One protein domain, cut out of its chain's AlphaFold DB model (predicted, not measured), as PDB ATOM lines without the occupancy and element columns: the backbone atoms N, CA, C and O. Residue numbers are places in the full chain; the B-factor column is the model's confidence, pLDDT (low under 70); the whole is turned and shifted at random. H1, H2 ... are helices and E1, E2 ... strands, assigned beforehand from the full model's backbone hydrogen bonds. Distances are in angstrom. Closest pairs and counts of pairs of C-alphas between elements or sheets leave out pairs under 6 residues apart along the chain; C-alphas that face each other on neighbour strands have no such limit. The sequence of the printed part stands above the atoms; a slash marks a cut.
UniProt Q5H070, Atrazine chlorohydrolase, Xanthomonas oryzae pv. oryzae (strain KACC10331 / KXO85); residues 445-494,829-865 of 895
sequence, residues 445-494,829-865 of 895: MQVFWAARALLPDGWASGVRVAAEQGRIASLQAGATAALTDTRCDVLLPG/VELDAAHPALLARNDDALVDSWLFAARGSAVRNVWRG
ATOM      1  N   MET A 445     317.946 363.105 316.344       85.31
ATOM      2  CA  MET A 445     318.952 362.053 316.240       85.31
ATOM      3  C   MET A 445     319.958 362.419 315.144       85.31
ATOM      4  O   MET A 445     319.621 362.458 313.959       85.31
ATOM      5  N   GLN A 446     321.198 362.679 315.542       93.81
ATOM      6  CA  GLN A 446     322.288 362.897 314.605       93.81
ATOM      7  C   GLN A 446     322.843 361.546 314.190       93.81
ATOM      8  O   GLN A 446     323.018 360.661 315.026       93.81
ATOM      9  N   VAL A 447     323.151 361.381 312.906       96.50
ATOM     10  CA  VAL A 447     323.810 360.167 312.434       96.50
ATOM     11  C   VAL A 447     325.042 360.518 311.626       96.50
ATOM     12  O   VAL A 447     324.985 361.297 310.672       96.50
ATOM     13  N   PHE A 448     326.153 359.910 312.019       97.56
ATOM     14  CA  PHE A 448     327.420 359.939 311.309       97.56
ATOM     15  C   PHE A 448     327.583 358.621 310.553       97.56
ATOM     16  O   PHE A 448     327.149 357.567 311.025       97.56
ATOM     17  N   TRP A 449     328.239 358.660 309.402       98.38
ATOM     18  CA  TRP A 449     328.777 357.478 308.748       98.38
ATOM     19  C   TRP A 449     330.254 357.702 308.465       98.38
ATOM     20  O   TRP A 449     330.618 358.657 307.778       98.38
ATOM     21  N   ALA A 450     331.089 356.813 308.989       98.25
ATOM     22  CA  ALA A 450     332.532 356.853 308.845       98.25
ATOM     23  C   ALA A 450     333.014 355.770 307.873       98.25
ATOM     24  O   ALA A 450     332.664 354.595 308.033       98.25
ATOM     25  N   ALA A 451     333.850 356.136 306.897       97.44
ATOM     26  CA  ALA A 451     334.435 355.166 305.973       97.44
ATOM     27  C   ALA A 451     335.326 354.161 306.725       97.44
ATOM     28  O   ALA A 451     335.147 352.954 306.549       97.44
ATOM     29  N   ARG A 452     336.187 354.642 307.637       97.81
ATOM     30  CA  ARG A 452     336.814 353.863 308.723       97.81
ATOM     31  C   ARG A 452     336.517 354.514 310.079       97.81
ATOM     32  O   ARG A 452     336.559 355.736 310.190       97.81
ATOM     33  N   ALA A 453     336.284 353.713 311.119       98.44
ATOM     34  CA  ALA A 453     336.229 354.200 312.499       98.44
ATOM     35  C   ALA A 453     336.999 353.291 313.463       98.44
ATOM     36  O   ALA A 453     336.998 352.068 313.295       98.44
ATOM     37  N   LEU A 454     337.600 353.895 314.489       98.31
ATOM     38  CA  LEU A 454     338.230 353.188 315.601       98.31
ATOM     39  C   LEU A 454     337.209 352.951 316.725       98.31
ATOM     40  O   LEU A 454     336.809 353.877 317.434       98.31
ATOM     41  N   LEU A 455     336.783 351.699 316.873       97.88
ATOM     42  CA  LEU A 455     335.878 351.229 317.923       97.88
ATOM     43  C   LEU A 455     336.685 350.559 319.058       97.88
ATOM     44  O   LEU A 455     337.858 350.239 318.853       97.88
ATOM     45  N   PRO A 456     336.096 350.301 320.245       95.00
ATOM     46  CA  PRO A 456     336.792 349.622 321.344       95.00
ATOM     47  C   PRO A 456     337.381 348.258 320.963       95.00
ATOM     48  O   PRO A 456     338.464 347.908 321.421       95.00
ATOM     49  N   ASP A 457     336.701 347.520 320.082       93.19
ATOM     50  CA  ASP A 457     337.137 346.208 319.585       93.19
ATOM     51  C   ASP A 457     338.132 346.307 318.404       93.19
ATOM     52  O   ASP A 457     338.543 345.293 317.839       93.19
ATOM     53  N   GLY A 458     338.534 347.526 318.019       96.38
ATOM     54  CA  GLY A 458     339.443 347.816 316.910       96.38
ATOM     55  C   GLY A 458     338.782 348.543 315.736       96.38
ATOM     56  O   GLY A 458     337.726 349.165 315.853       96.38
ATOM     57  N   TRP A 459     339.442 348.505 314.580       98.12
ATOM     58  CA  TRP A 459     338.997 349.229 313.391       98.12
ATOM     59  C   TRP A 459     337.855 348.533 312.660       98.12
ATOM     60  O   TRP A 459     337.927 347.347 312.344       98.12
ATOM     61  N   ALA A 460     336.848 349.315 312.282       98.25
ATOM     62  CA  ALA A 460     335.733 348.873 311.457       98.25
ATOM     63  C   ALA A 460     335.547 349.781 310.230       98.25
ATOM     64  O   ALA A 460     335.986 350.934 310.205       98.25
ATOM     65  N   SER A 461     334.904 349.243 309.193       97.94
ATOM     66  CA  SER A 461     334.622 349.939 307.929       97.94
ATOM     67  C   SER A 461     333.131 350.219 307.780       97.94
ATOM     68  O   SER A 461     332.305 349.391 308.173       97.94
ATOM     69  N   GLY A 462     332.784 351.358 307.177       97.81
ATOM     70  CA  GLY A 462     331.400 351.756 306.919       97.81
ATOM     71  C   GLY A 462     330.557 351.801 308.192       97.81
ATOM     72  O   GLY A 462     329.535 351.125 308.288       97.81
ATOM     73  N   VAL A 463     331.027 352.527 309.206       98.44
ATOM     74  CA  VAL A 463     330.410 352.536 310.535       98.44
ATOM     75  C   VAL A 463     329.389 353.657 310.635       98.44
ATOM     76  O   VAL A 463     329.744 354.832 310.577       98.44
ATOM     77  N   ARG A 464     328.123 353.292 310.838       98.12
ATOM     78  CA  ARG A 464     327.037 354.224 311.144       98.12
ATOM     79  C   ARG A 464     326.941 354.415 312.661       98.12
ATOM     80  O   ARG A 464     326.830 353.437 313.397       98.12
ATOM     81  N   VAL A 465     327.001 355.665 313.116       98.06
ATOM     82  CA  VAL A 465     326.992 356.075 314.530       98.06
ATOM     83  C   VAL A 465     325.779 356.966 314.762       98.06
ATOM     84  O   VAL A 465     325.746 358.085 314.254       98.06
ATOM     85  N   ALA A 466     324.783 356.490 315.510       97.25
ATOM     86  CA  ALA A 466     323.629 357.303 315.892       97.25
ATOM     87  C   ALA A 466     323.865 357.947 317.263       97.25
ATOM     88  O   ALA A 466     324.235 357.257 318.218       97.25
ATOM     89  N   ALA A 467     323.637 359.255 317.359       96.31
ATOM     90  CA  ALA A 467     323.789 360.047 318.567       96.31
ATOM     91  C   ALA A 467     322.485 360.772 318.939       96.31
ATOM     92  O   ALA A 467     321.844 361.414 318.107       96.31
ATOM     93  N   GLU A 468     322.120 360.684 320.215       94.75
ATOM     94  CA  GLU A 468     320.906 361.237 320.815       94.75
ATOM     95  C   GLU A 468     321.262 361.828 322.184       94.75
ATOM     96  O   GLU A 468     322.035 361.233 322.935       94.75
ATOM     97  N   GLN A 469     320.722 363.002 322.529       91.69
ATOM     98  CA  GLN A 469     320.958 363.651 323.835       91.69
ATOM     99  C   GLN A 469     322.457 363.804 324.190       91.69
ATOM    100  O   GLN A 469     322.869 363.682 325.344       91.69
ATOM    101  N   GLY A 470     323.292 364.038 323.171       92.56
ATOM    102  CA  GLY A 470     324.750 364.143 323.283       92.56
ATOM    103  C   GLY A 470     325.508 362.828 323.509       92.56
ATOM    104  O   GLY A 470     326.723 362.858 323.713       92.56
ATOM    105  N   ARG A 471     324.839 361.672 323.465       95.38
ATOM    106  CA  ARG A 471     325.435 360.342 323.662       95.38
ATOM    107  C   ARG A 471     325.275 359.470 322.428       95.38
ATOM    108  O   ARG A 471     324.327 359.628 321.670       95.38
ATOM    109  N   ILE A 472     326.180 358.516 322.243       97.19
ATOM    110  CA  ILE A 472     326.030 357.472 321.226       97.19
ATOM    111  C   ILE A 472     324.906 356.533 321.684       97.19
ATOM    112  O   ILE A 472     324.998 355.922 322.749       97.19
ATOM    113  N   ALA A 473     323.850 356.421 320.883       97.00
ATOM    114  CA  ALA A 473     322.702 355.556 321.142       97.00
ATOM    115  C   ALA A 473     322.894 354.163 320.521       97.00
ATOM    116  O   ALA A 473     322.621 353.150 321.162       97.00
ATOM    117  N   SER A 474     323.414 354.093 319.289       96.56
ATOM    118  CA  SER A 474     323.690 352.824 318.605       96.56
ATOM    119  C   SER A 474     324.837 352.923 317.593       96.56
ATOM    120  O   SER A 474     325.199 354.009 317.134       96.56
ATOM    121  N   LEU A 475     325.408 351.762 317.259       96.75
ATOM    122  CA  LEU A 475     326.470 351.583 316.270       96.75
ATOM    123  C   LEU A 475     326.115 350.458 315.298       96.75
ATOM    124  O   LEU A 475     325.571 349.434 315.710       96.75
ATOM    125  N   GLN A 476     326.504 350.611 314.034       97.31
ATOM    126  CA  GLN A 476     326.409 349.559 313.024       97.31
ATOM    127  C   GLN A 476     327.626 349.604 312.090       97.31
ATOM    128  O   GLN A 476     327.752 350.512 311.271       97.31
ATOM    129  N   ALA A 477     328.522 348.620 312.199       97.25
ATOM    130  CA  ALA A 477     329.615 348.417 311.245       97.25
ATOM    131  C   ALA A 477     329.116 347.745 309.951       97.25
ATOM    132  O   ALA A 477     328.102 347.046 309.965       97.25
ATOM    133  N   GLY A 478     329.822 347.949 308.833       96.75
ATOM    134  CA  GLY A 478     329.433 347.402 307.526       96.75
ATOM    135  C   GLY A 478     328.134 347.987 306.955       96.75
ATOM    136  O   GLY A 478     327.539 347.403 306.052       96.75
ATOM    137  N   ALA A 479     327.674 349.123 307.480       96.25
ATOM    138  CA  ALA A 479     326.447 349.781 307.059       96.25
ATOM    139  C   ALA A 479     326.642 350.561 305.752       96.25
ATOM    140  O   ALA A 479     327.638 351.264 305.560       96.25
ATOM    141  N   THR A 480     325.637 350.528 304.877       95.25
ATOM    142  CA  THR A 480     325.514 351.497 303.782       95.25
ATOM    143  C   THR A 480     325.045 352.840 304.334       95.25
ATOM    144  O   THR A 480     324.002 352.912 304.985       95.25
ATOM    145  N   ALA A 481     325.785 353.903 304.043       95.19
ATOM    146  CA  ALA A 481     325.446 355.260 304.454       95.19
ATOM    147  C   ALA A 481     324.162 355.782 303.793       95.19
ATOM    148  O   ALA A 481     324.007 355.686 302.571       95.19
ATOM    149  N   ALA A 482     323.291 356.429 304.566       94.12
ATOM    150  CA  ALA A 482     322.143 357.152 304.030       94.12
ATOM    151  C   ALA A 482     322.559 358.480 303.360       94.12
ATOM    152  O   ALA A 482     323.704 358.937 303.453       94.12
ATOM    153  N   LEU A 483     321.603 359.131 302.691       91.69
ATOM    154  CA  LEU A 483     321.778 360.478 302.124       91.69
ATOM    155  C   LEU A 483     321.808 361.579 303.201       91.69
ATOM    156  O   LEU A 483     322.331 362.658 302.954       91.69
ATOM    157  N   THR A 484     321.256 361.299 304.384       93.56
ATOM    158  CA  THR A 484     321.175 362.213 305.536       93.56
ATOM    159  C   THR A 484     322.319 362.047 306.538       93.56
ATOM    160  O   THR A 484     322.404 362.824 307.483       93.56
ATOM    161  N   ASP A 485     323.168 361.028 306.377       95.50
ATOM    162  CA  ASP A 485     324.248 360.745 307.324       95.50
ATOM    163  C   ASP A 485     325.422 361.710 307.102       95.50
ATOM    164  O   ASP A 485     325.914 361.853 305.977       95.50
ATOM    165  N   THR A 486     325.912 362.323 308.182       96.50
ATOM    166  CA  THR A 486     327.137 363.137 308.171       96.50
ATOM    167  C   THR A 486     328.309 362.241 307.791       96.50
ATOM    168  O   THR A 486     328.604 361.284 308.502       96.50
ATOM    169  N   ARG A 487     328.962 362.512 306.657       96.75
ATOM    170  CA  ARG A 487     330.069 361.685 306.161       96.75
ATOM    171  C   ARG A 487     331.380 362.079 306.830       96.75
ATOM    172  O   ARG A 487     331.703 363.262 306.864       96.75
ATOM    173  N   CYS A 488     332.113 361.070 307.285       97.19
ATOM    174  CA  CYS A 488     333.469 361.176 307.805       97.19
ATOM    175  C   CYS A 488     334.374 360.152 307.106       97.19
ATOM    176  O   CYS A 488     333.934 359.037 306.810       97.19
ATOM    177  N   ASP A 489     335.641 360.487 306.887       95.19
ATOM    178  CA  ASP A 489     336.609 359.566 306.285       95.19
ATOM    179  C   ASP A 489     337.235 358.636 307.342       95.19
ATOM    180  O   ASP A 489     337.089 357.412 307.266       95.19
ATOM    181  N   VAL A 490     337.888 359.206 308.361       98.06
ATOM    182  CA  VAL A 490     338.597 358.469 309.426       98.06
ATOM    183  C   VAL A 490     338.161 358.996 310.790       98.06
ATOM    184  O   VAL A 490     338.585 360.077 311.192       98.06
ATOM    185  N   LEU A 491     337.319 358.240 311.500       98.44
ATOM    186  CA  LEU A 491     336.688 358.668 312.753       98.44
ATOM    187  C   LEU A 491     337.321 358.008 313.992       98.44
ATOM    188  O   LEU A 491     337.383 356.783 314.100       98.44
ATOM    189  N   LEU A 492     337.740 358.828 314.952       98.56
ATOM    190  CA  LEU A 492     338.343 358.447 316.228       98.56
ATOM    191  C   LEU A 492     337.486 358.949 317.409       98.56
ATOM    192  O   LEU A 492     336.782 359.956 317.271       98.56
ATOM    193  N   PRO A 493     337.531 358.291 318.582       97.94
ATOM    194  CA  PRO A 493     337.014 358.880 319.817       97.94
ATOM    195  C   PRO A 493     337.881 360.072 320.233       97.94
ATOM    196  O   PRO A 493     339.102 359.998 320.148       97.94
ATOM    197  N   GLY A 494     337.276 361.159 320.710       97.38
ATOM    198  CA  GLY A 494     338.029 362.330 321.169       97.38
ATOM    199  C   GLY A 494     338.882 362.068 322.414       97.38
ATOM    200  O   GLY A 494     338.466 361.337 323.315       97.38
ATOM    201  N   VAL A 829     336.349 362.753 316.724       98.56
ATOM    202  CA  VAL A 829     337.426 363.439 315.998       98.56
ATOM    203  C   VAL A 829     337.580 362.779 314.632       98.56
ATOM    204  O   VAL A 829     337.798 361.576 314.547       98.56
ATOM    205  N   GLU A 830     337.477 363.548 313.555       98.56
ATOM    206  CA  GLU A 830     337.794 363.089 312.202       98.56
ATOM    207  C   GLU A 830     339.183 363.574 311.787       98.56
ATOM    208  O   GLU A 830     339.486 364.765 311.904       98.56
ATOM    209  N   LEU A 831     339.999 362.671 311.240       98.31
ATOM    210  CA  LEU A 831     341.261 363.018 310.590       98.31
ATOM    211  C   LEU A 831     341.061 363.292 309.093       98.31
ATOM    212  O   LEU A 831     340.296 362.597 308.425       98.31
ATOM    213  N   ASP A 832     341.786 364.271 308.551       95.94
ATOM    214  CA  ASP A 832     341.781 364.571 307.117       95.94
ATOM    215  C   ASP A 832     342.494 363.465 306.319       95.94
ATOM    216  O   ASP A 832     343.723 363.413 306.266       95.94
ATOM    217  N   ALA A 833     341.732 362.602 305.647       93.12
ATOM    218  CA  ALA A 833     342.284 361.547 304.799       93.12
ATOM    219  C   ALA A 833     343.075 362.075 303.580       93.12
ATOM    220  O   ALA A 833     343.850 361.318 302.994       93.12
ATOM    221  N   ALA A 834     342.929 363.356 303.211       94.50
ATOM    222  CA  ALA A 834     343.752 364.001 302.189       94.50
ATOM    223  C   ALA A 834     345.095 364.535 302.732       94.50
ATOM    224  O   ALA A 834     345.977 364.888 301.940       94.50
ATOM    225  N   HIS A 835     345.292 364.573 304.056       96.50
ATOM    226  CA  HIS A 835     346.520 365.075 304.664       96.50
ATOM    227  C   HIS A 835     347.733 364.214 304.241       96.50
ATOM    228  O   HIS A 835     347.705 362.993 304.429       96.50
ATOM    229  N   PRO A 836     348.846 364.796 303.738       96.44
ATOM    230  CA  PRO A 836     349.925 364.042 303.085       96.44
ATOM    231  C   PRO A 836     350.533 362.877 303.879       96.44
ATOM    232  O   PRO A 836     350.948 361.888 303.278       96.44
ATOM    233  N   ALA A 837     350.571 362.953 305.215       96.94
ATOM    234  CA  ALA A 837     351.078 361.861 306.056       96.94
ATOM    235  C   ALA A 837     350.118 360.655 306.160       96.94
ATOM    236  O   ALA A 837     350.568 359.543 306.444       96.94
ATOM    237  N   LEU A 838     348.813 360.862 305.944       97.06
ATOM    238  CA  LEU A 838     347.775 359.825 306.038       97.06
ATOM    239  C   LEU A 838     347.526 359.117 304.693       97.06
ATOM    240  O   LEU A 838     346.905 358.054 304.656       97.06
ATOM    241  N   LEU A 839     348.066 359.649 303.592       95.88
ATOM    242  CA  LEU A 839     347.956 359.043 302.267       95.88
ATOM    243  C   LEU A 839     348.534 357.615 302.240       95.88
ATOM    244  O   LEU A 839     349.625 357.327 302.754       95.88
ATOM    245  N   ALA A 840     347.773 356.714 301.613       95.31
ATOM    246  CA  ALA A 840     348.044 355.276 301.538       95.31
ATOM    247  C   ALA A 840     348.277 354.591 302.907       95.31
ATOM    248  O   ALA A 840     348.960 353.568 302.981       95.31
ATOM    249  N   ARG A 841     347.710 355.134 303.994       96.25
ATOM    250  CA  ARG A 841     347.609 354.459 305.295       96.25
ATOM    251  C   ARG A 841     346.232 353.816 305.462       96.25
ATOM    252  O   ARG A 841     345.255 354.253 304.866       96.25
ATOM    253  N   ASN A 842     346.167 352.791 306.303       94.62
ATOM    254  CA  ASN A 842     344.931 352.186 306.788       94.62
ATOM    255  C   ASN A 842     345.099 351.864 308.275       94.62
ATOM    256  O   ASN A 842     346.210 351.564 308.715       94.62
ATOM    257  N   ASP A 843     343.990 351.872 309.007       96.00
ATOM    258  CA  ASP A 843     343.883 351.376 310.379       96.00
ATOM    259  C   ASP A 843     344.957 351.954 311.311       96.00
ATOM    260  O   ASP A 843     345.161 353.167 311.309       96.00
ATOM    261  N   ASP A 844     345.658 351.147 312.108       97.56
ATOM    262  CA  ASP A 844     346.618 351.662 313.097       97.56
ATOM    263  C   ASP A 844     347.726 352.541 312.473       97.56
ATOM    264  O   ASP A 844     348.226 353.462 313.120       97.56
ATOM    265  N   ALA A 845     348.043 352.349 311.184       97.44
ATOM    266  CA  ALA A 845     348.996 353.190 310.461       97.44
ATOM    267  C   ALA A 845     348.482 354.619 310.185       97.44
ATOM    268  O   ALA A 845     349.290 355.496 309.882       97.44
ATOM    269  N   LEU A 846     347.172 354.882 310.287       97.62
ATOM    270  CA  LEU A 846     346.612 356.242 310.285       97.62
ATOM    271  C   LEU A 846     346.971 356.971 311.584       97.62
ATOM    272  O   LEU A 846     347.401 358.121 311.540       97.62
ATOM    273  N   VAL A 847     346.861 356.284 312.726       97.75
ATOM    274  CA  VAL A 847     347.207 356.840 314.044       97.75
ATOM    275  C   VAL A 847     348.724 356.972 314.192       97.75
ATOM    276  O   VAL A 847     349.183 358.034 314.598       97.75
ATOM    277  N   ASP A 848     349.527 355.982 313.773       97.94
ATOM    278  CA  ASP A 848     350.992 356.139 313.718       97.94
ATOM    279  C   ASP A 848     351.413 357.312 312.813       97.94
ATOM    280  O   ASP A 848     352.305 358.077 313.184       97.94
ATOM    281  N   SER A 849     350.780 357.497 311.646       97.69
ATOM    282  CA  SER A 849     351.094 358.639 310.777       97.69
ATOM    283  C   SER A 849     350.649 359.979 311.362       97.69
ATOM    284  O   SER A 849     351.380 360.955 311.210       97.69
ATOM    285  N   TRP A 850     349.496 360.066 312.034       97.62
ATOM    286  CA  TRP A 850     349.093 361.293 312.730       97.62
ATOM    287  C   TRP A 850     350.086 361.626 313.851       97.62
ATOM    288  O   TRP A 850     350.693 362.698 313.838       97.62
ATOM    289  N   LEU A 851     350.335 360.680 314.758       97.56
ATOM    290  CA  LEU A 851     351.183 360.901 315.927       97.56
ATOM    291  C   LEU A 851     352.648 361.147 315.542       97.56
ATOM    292  O   LEU A 851     353.254 362.079 316.061       97.56
ATOM    293  N   PHE A 852     353.231 360.397 314.601       97.88
ATOM    294  CA  PHE A 852     354.679 360.457 314.337       97.88
ATOM    295  C   PHE A 852     355.103 361.122 313.020       97.88
ATOM    296  O   PHE A 852     356.293 361.404 312.870       97.88
ATOM    297  N   ALA A 853     354.190 361.376 312.075       97.31
ATOM    298  CA  ALA A 853     354.538 361.900 310.745       97.31
ATOM    299  C   ALA A 853     353.745 363.144 310.294       97.31
ATOM    300  O   ALA A 853     354.161 363.802 309.338       97.31
ATOM    301  N   ALA A 854     352.632 363.501 310.947       95.56
ATOM    302  CA  ALA A 854     351.886 364.705 310.602       95.56
ATOM    303  C   ALA A 854     352.580 365.984 311.096       95.56
ATOM    304  O   ALA A 854     353.167 366.025 312.183       95.56
ATOM    305  N   ARG A 855     352.503 367.038 310.273       87.38
ATOM    306  CA  ARG A 855     353.072 368.360 310.553       87.38
ATOM    307  C   ARG A 855     351.939 369.333 310.867       87.38
ATOM    308  O   ARG A 855     351.285 369.826 309.951       87.38
ATOM    309  N   GLY A 856     351.775 369.648 312.149       82.75
ATOM    310  CA  GLY A 856     350.568 370.301 312.648       82.75
ATOM    311  C   GLY A 856     349.385 369.330 312.689       82.75
ATOM    312  O   GLY A 856     349.520 368.151 312.353       82.75
ATOM    313  N   SER A 857     348.227 369.838 313.107       84.06
ATOM    314  CA  SER A 857     347.031 369.022 313.297       84.06
ATOM    315  C   SER A 857     346.538 368.405 311.982       84.06
ATOM    316  O   SER A 857     346.235 369.114 311.023       84.06
ATOM    317  N   ALA A 858     346.418 367.074 311.965       95.19
ATOM    318  CA  ALA A 858     345.688 366.333 310.936       95.19
ATOM    319  C   ALA A 858     344.184 366.215 311.259       95.19
ATOM    320  O   ALA A 858     343.453 365.543 310.531       95.19
ATOM    321  N   VAL A 859     343.711 366.840 312.348       97.75
ATOM    322  CA  VAL A 859     342.295 366.859 312.724       97.75
ATOM    323  C   VAL A 859     341.530 367.791 311.794       97.75
ATOM    324  O   VAL A 859     341.802 368.989 311.702       97.75
ATOM    325  N   ARG A 860     340.526 367.232 311.123       97.69
ATOM    326  CA  ARG A 860     339.641 367.954 310.218       97.69
ATOM    327  C   ARG A 860     338.419 368.490 310.943       97.69
ATOM    328  O   ARG A 860     338.142 369.685 310.884       97.69
ATOM    329  N   ASN A 861     337.674 367.608 311.601       98.50
ATOM    330  CA  ASN A 861     336.392 367.931 312.212       98.50
ATOM    331  C   ASN A 861     336.327 367.368 313.634       98.50
ATOM    332  O   ASN A 861     336.833 366.278 313.892       98.50
ATOM    333  N   VAL A 862     335.691 368.100 314.550       98.62
ATOM    334  CA  VAL A 862     335.455 367.645 315.928       98.62
ATOM    335  C   VAL A 862     334.016 367.923 316.326       98.62
ATOM    336  O   VAL A 862     333.517 369.044 316.161       98.62
ATOM    337  N   TRP A 863     333.375 366.906 316.893       98.06
ATOM    338  CA  TRP A 863     332.047 366.974 317.490       98.06
ATOM    339  C   TRP A 863     332.136 366.711 318.992       98.06
ATOM    340  O   TRP A 863     332.919 365.876 319.444       98.06
ATOM    341  N   ARG A 864     331.332 367.443 319.765       96.25
ATOM    342  CA  ARG A 864     331.286 367.398 321.228       96.25
ATOM    343  C   ARG A 864     329.847 367.217 321.682       96.25
ATOM    344  O   ARG A 864     329.012 368.087 321.430       96.25
ATOM    345  N   GLY A 865     329.530 366.063 322.265       94.44
ATOM    346  CA  GLY A 865     328.149 365.611 322.427       94.44
ATOM    347  C   GLY A 865     327.360 365.691 321.113       94.44
ATOM    348  O   GLY A 865     326.255 366.226 321.090       94.44
TER     349      GLY A 865
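Overview. This is residues 445 to 494 and 829 to 865 of the 895 residues of the protein "Atrazine chlorohydrolase" of Xanthomonas oryzae pv. oryzae (strain KACC10331 / KXO85) (UniProt Q5H070). What is the shape? It is one strongly twisted, curled sheet of six strands, an open trough whose edges E3 and E6 stay apart, with helix H1 and the loop of residues 832 to 843 at one end of the longest axis. E1, E2 and E4 bend sharply within the sheet, and H1 crosses over E4. What makes it up? The 87 printed residues hold E1, E2, E3, E4, E5, H1 and E6 along the chain, mostly strand, in a mixed sheet of order E3, E2, E1, E4, E5, E6. How large is it? It is compact, with a radius of gyration of the C-alphas of 12.8 A and spans of 36 by 25 by 24 A.

Along the chain. Where are the strands? E1 is residues 446 to 455, 18.2 A, from C-alpha (322.288, 362.897, 314.605); E2 is 458 to 468, 23.2 A; E3 is 471 to 476, 15.2 A. E4 is 486 to 493, 15.9 A; E5 is 829 to 831, 6.6 A; E6 is 859 to 864, 13.9 A, ending at C-alpha (331.286, 367.398, 321.228). Where is the helix? H1 is residues 844 to 853, 13.2 A, from C-alpha (346.618, 351.662, 313.097).

Arrangement. How do the strands pair? E1, E2 and E3 form a meander, each strand the antiparallel neighbour of the one before, in two hairpins; N 450 and O 463 are 2.9 A apart, N 466 and O 474 3.0 A. E1 and E4 are parallel, with N 451 and O 488 at 2.9 A. E5 is antiparallel to E4, with N 829 and O 492 at 2.9 A, and to E6, with N 830 and O 861 at 2.8 A. Where do strands bend? E1 bends by 106 degrees at residue 452, E2 by 98 degrees at 461 and E4 by 95 degrees at 489. How does H1 stand? H1 is on the sheet at a height over the sheet of 10.2 A, over E4 and, only just, not over E5, on which 2 of its C-alphas fall. On the local plane its line and that of E4 stand at 86 degrees, across the strands. Each O i to N i+4 pair in H1 is within hydrogen-bond range.

Size, cuts and confidence. What is the greatest reach? The two C-alphas farthest apart, those of Gln 469 and Ala 853, are 36.1 A apart. Where is the cut? Residues 495 to 828 are not printed, and C-alphas 494 and 829 are 5.3 A apart across the cut. Which link is long? E5 to H1, with 12 residues, is a long link. How confident is the model? The mean pLDDT of the printed part is 96.1, and no printed residue is under 70.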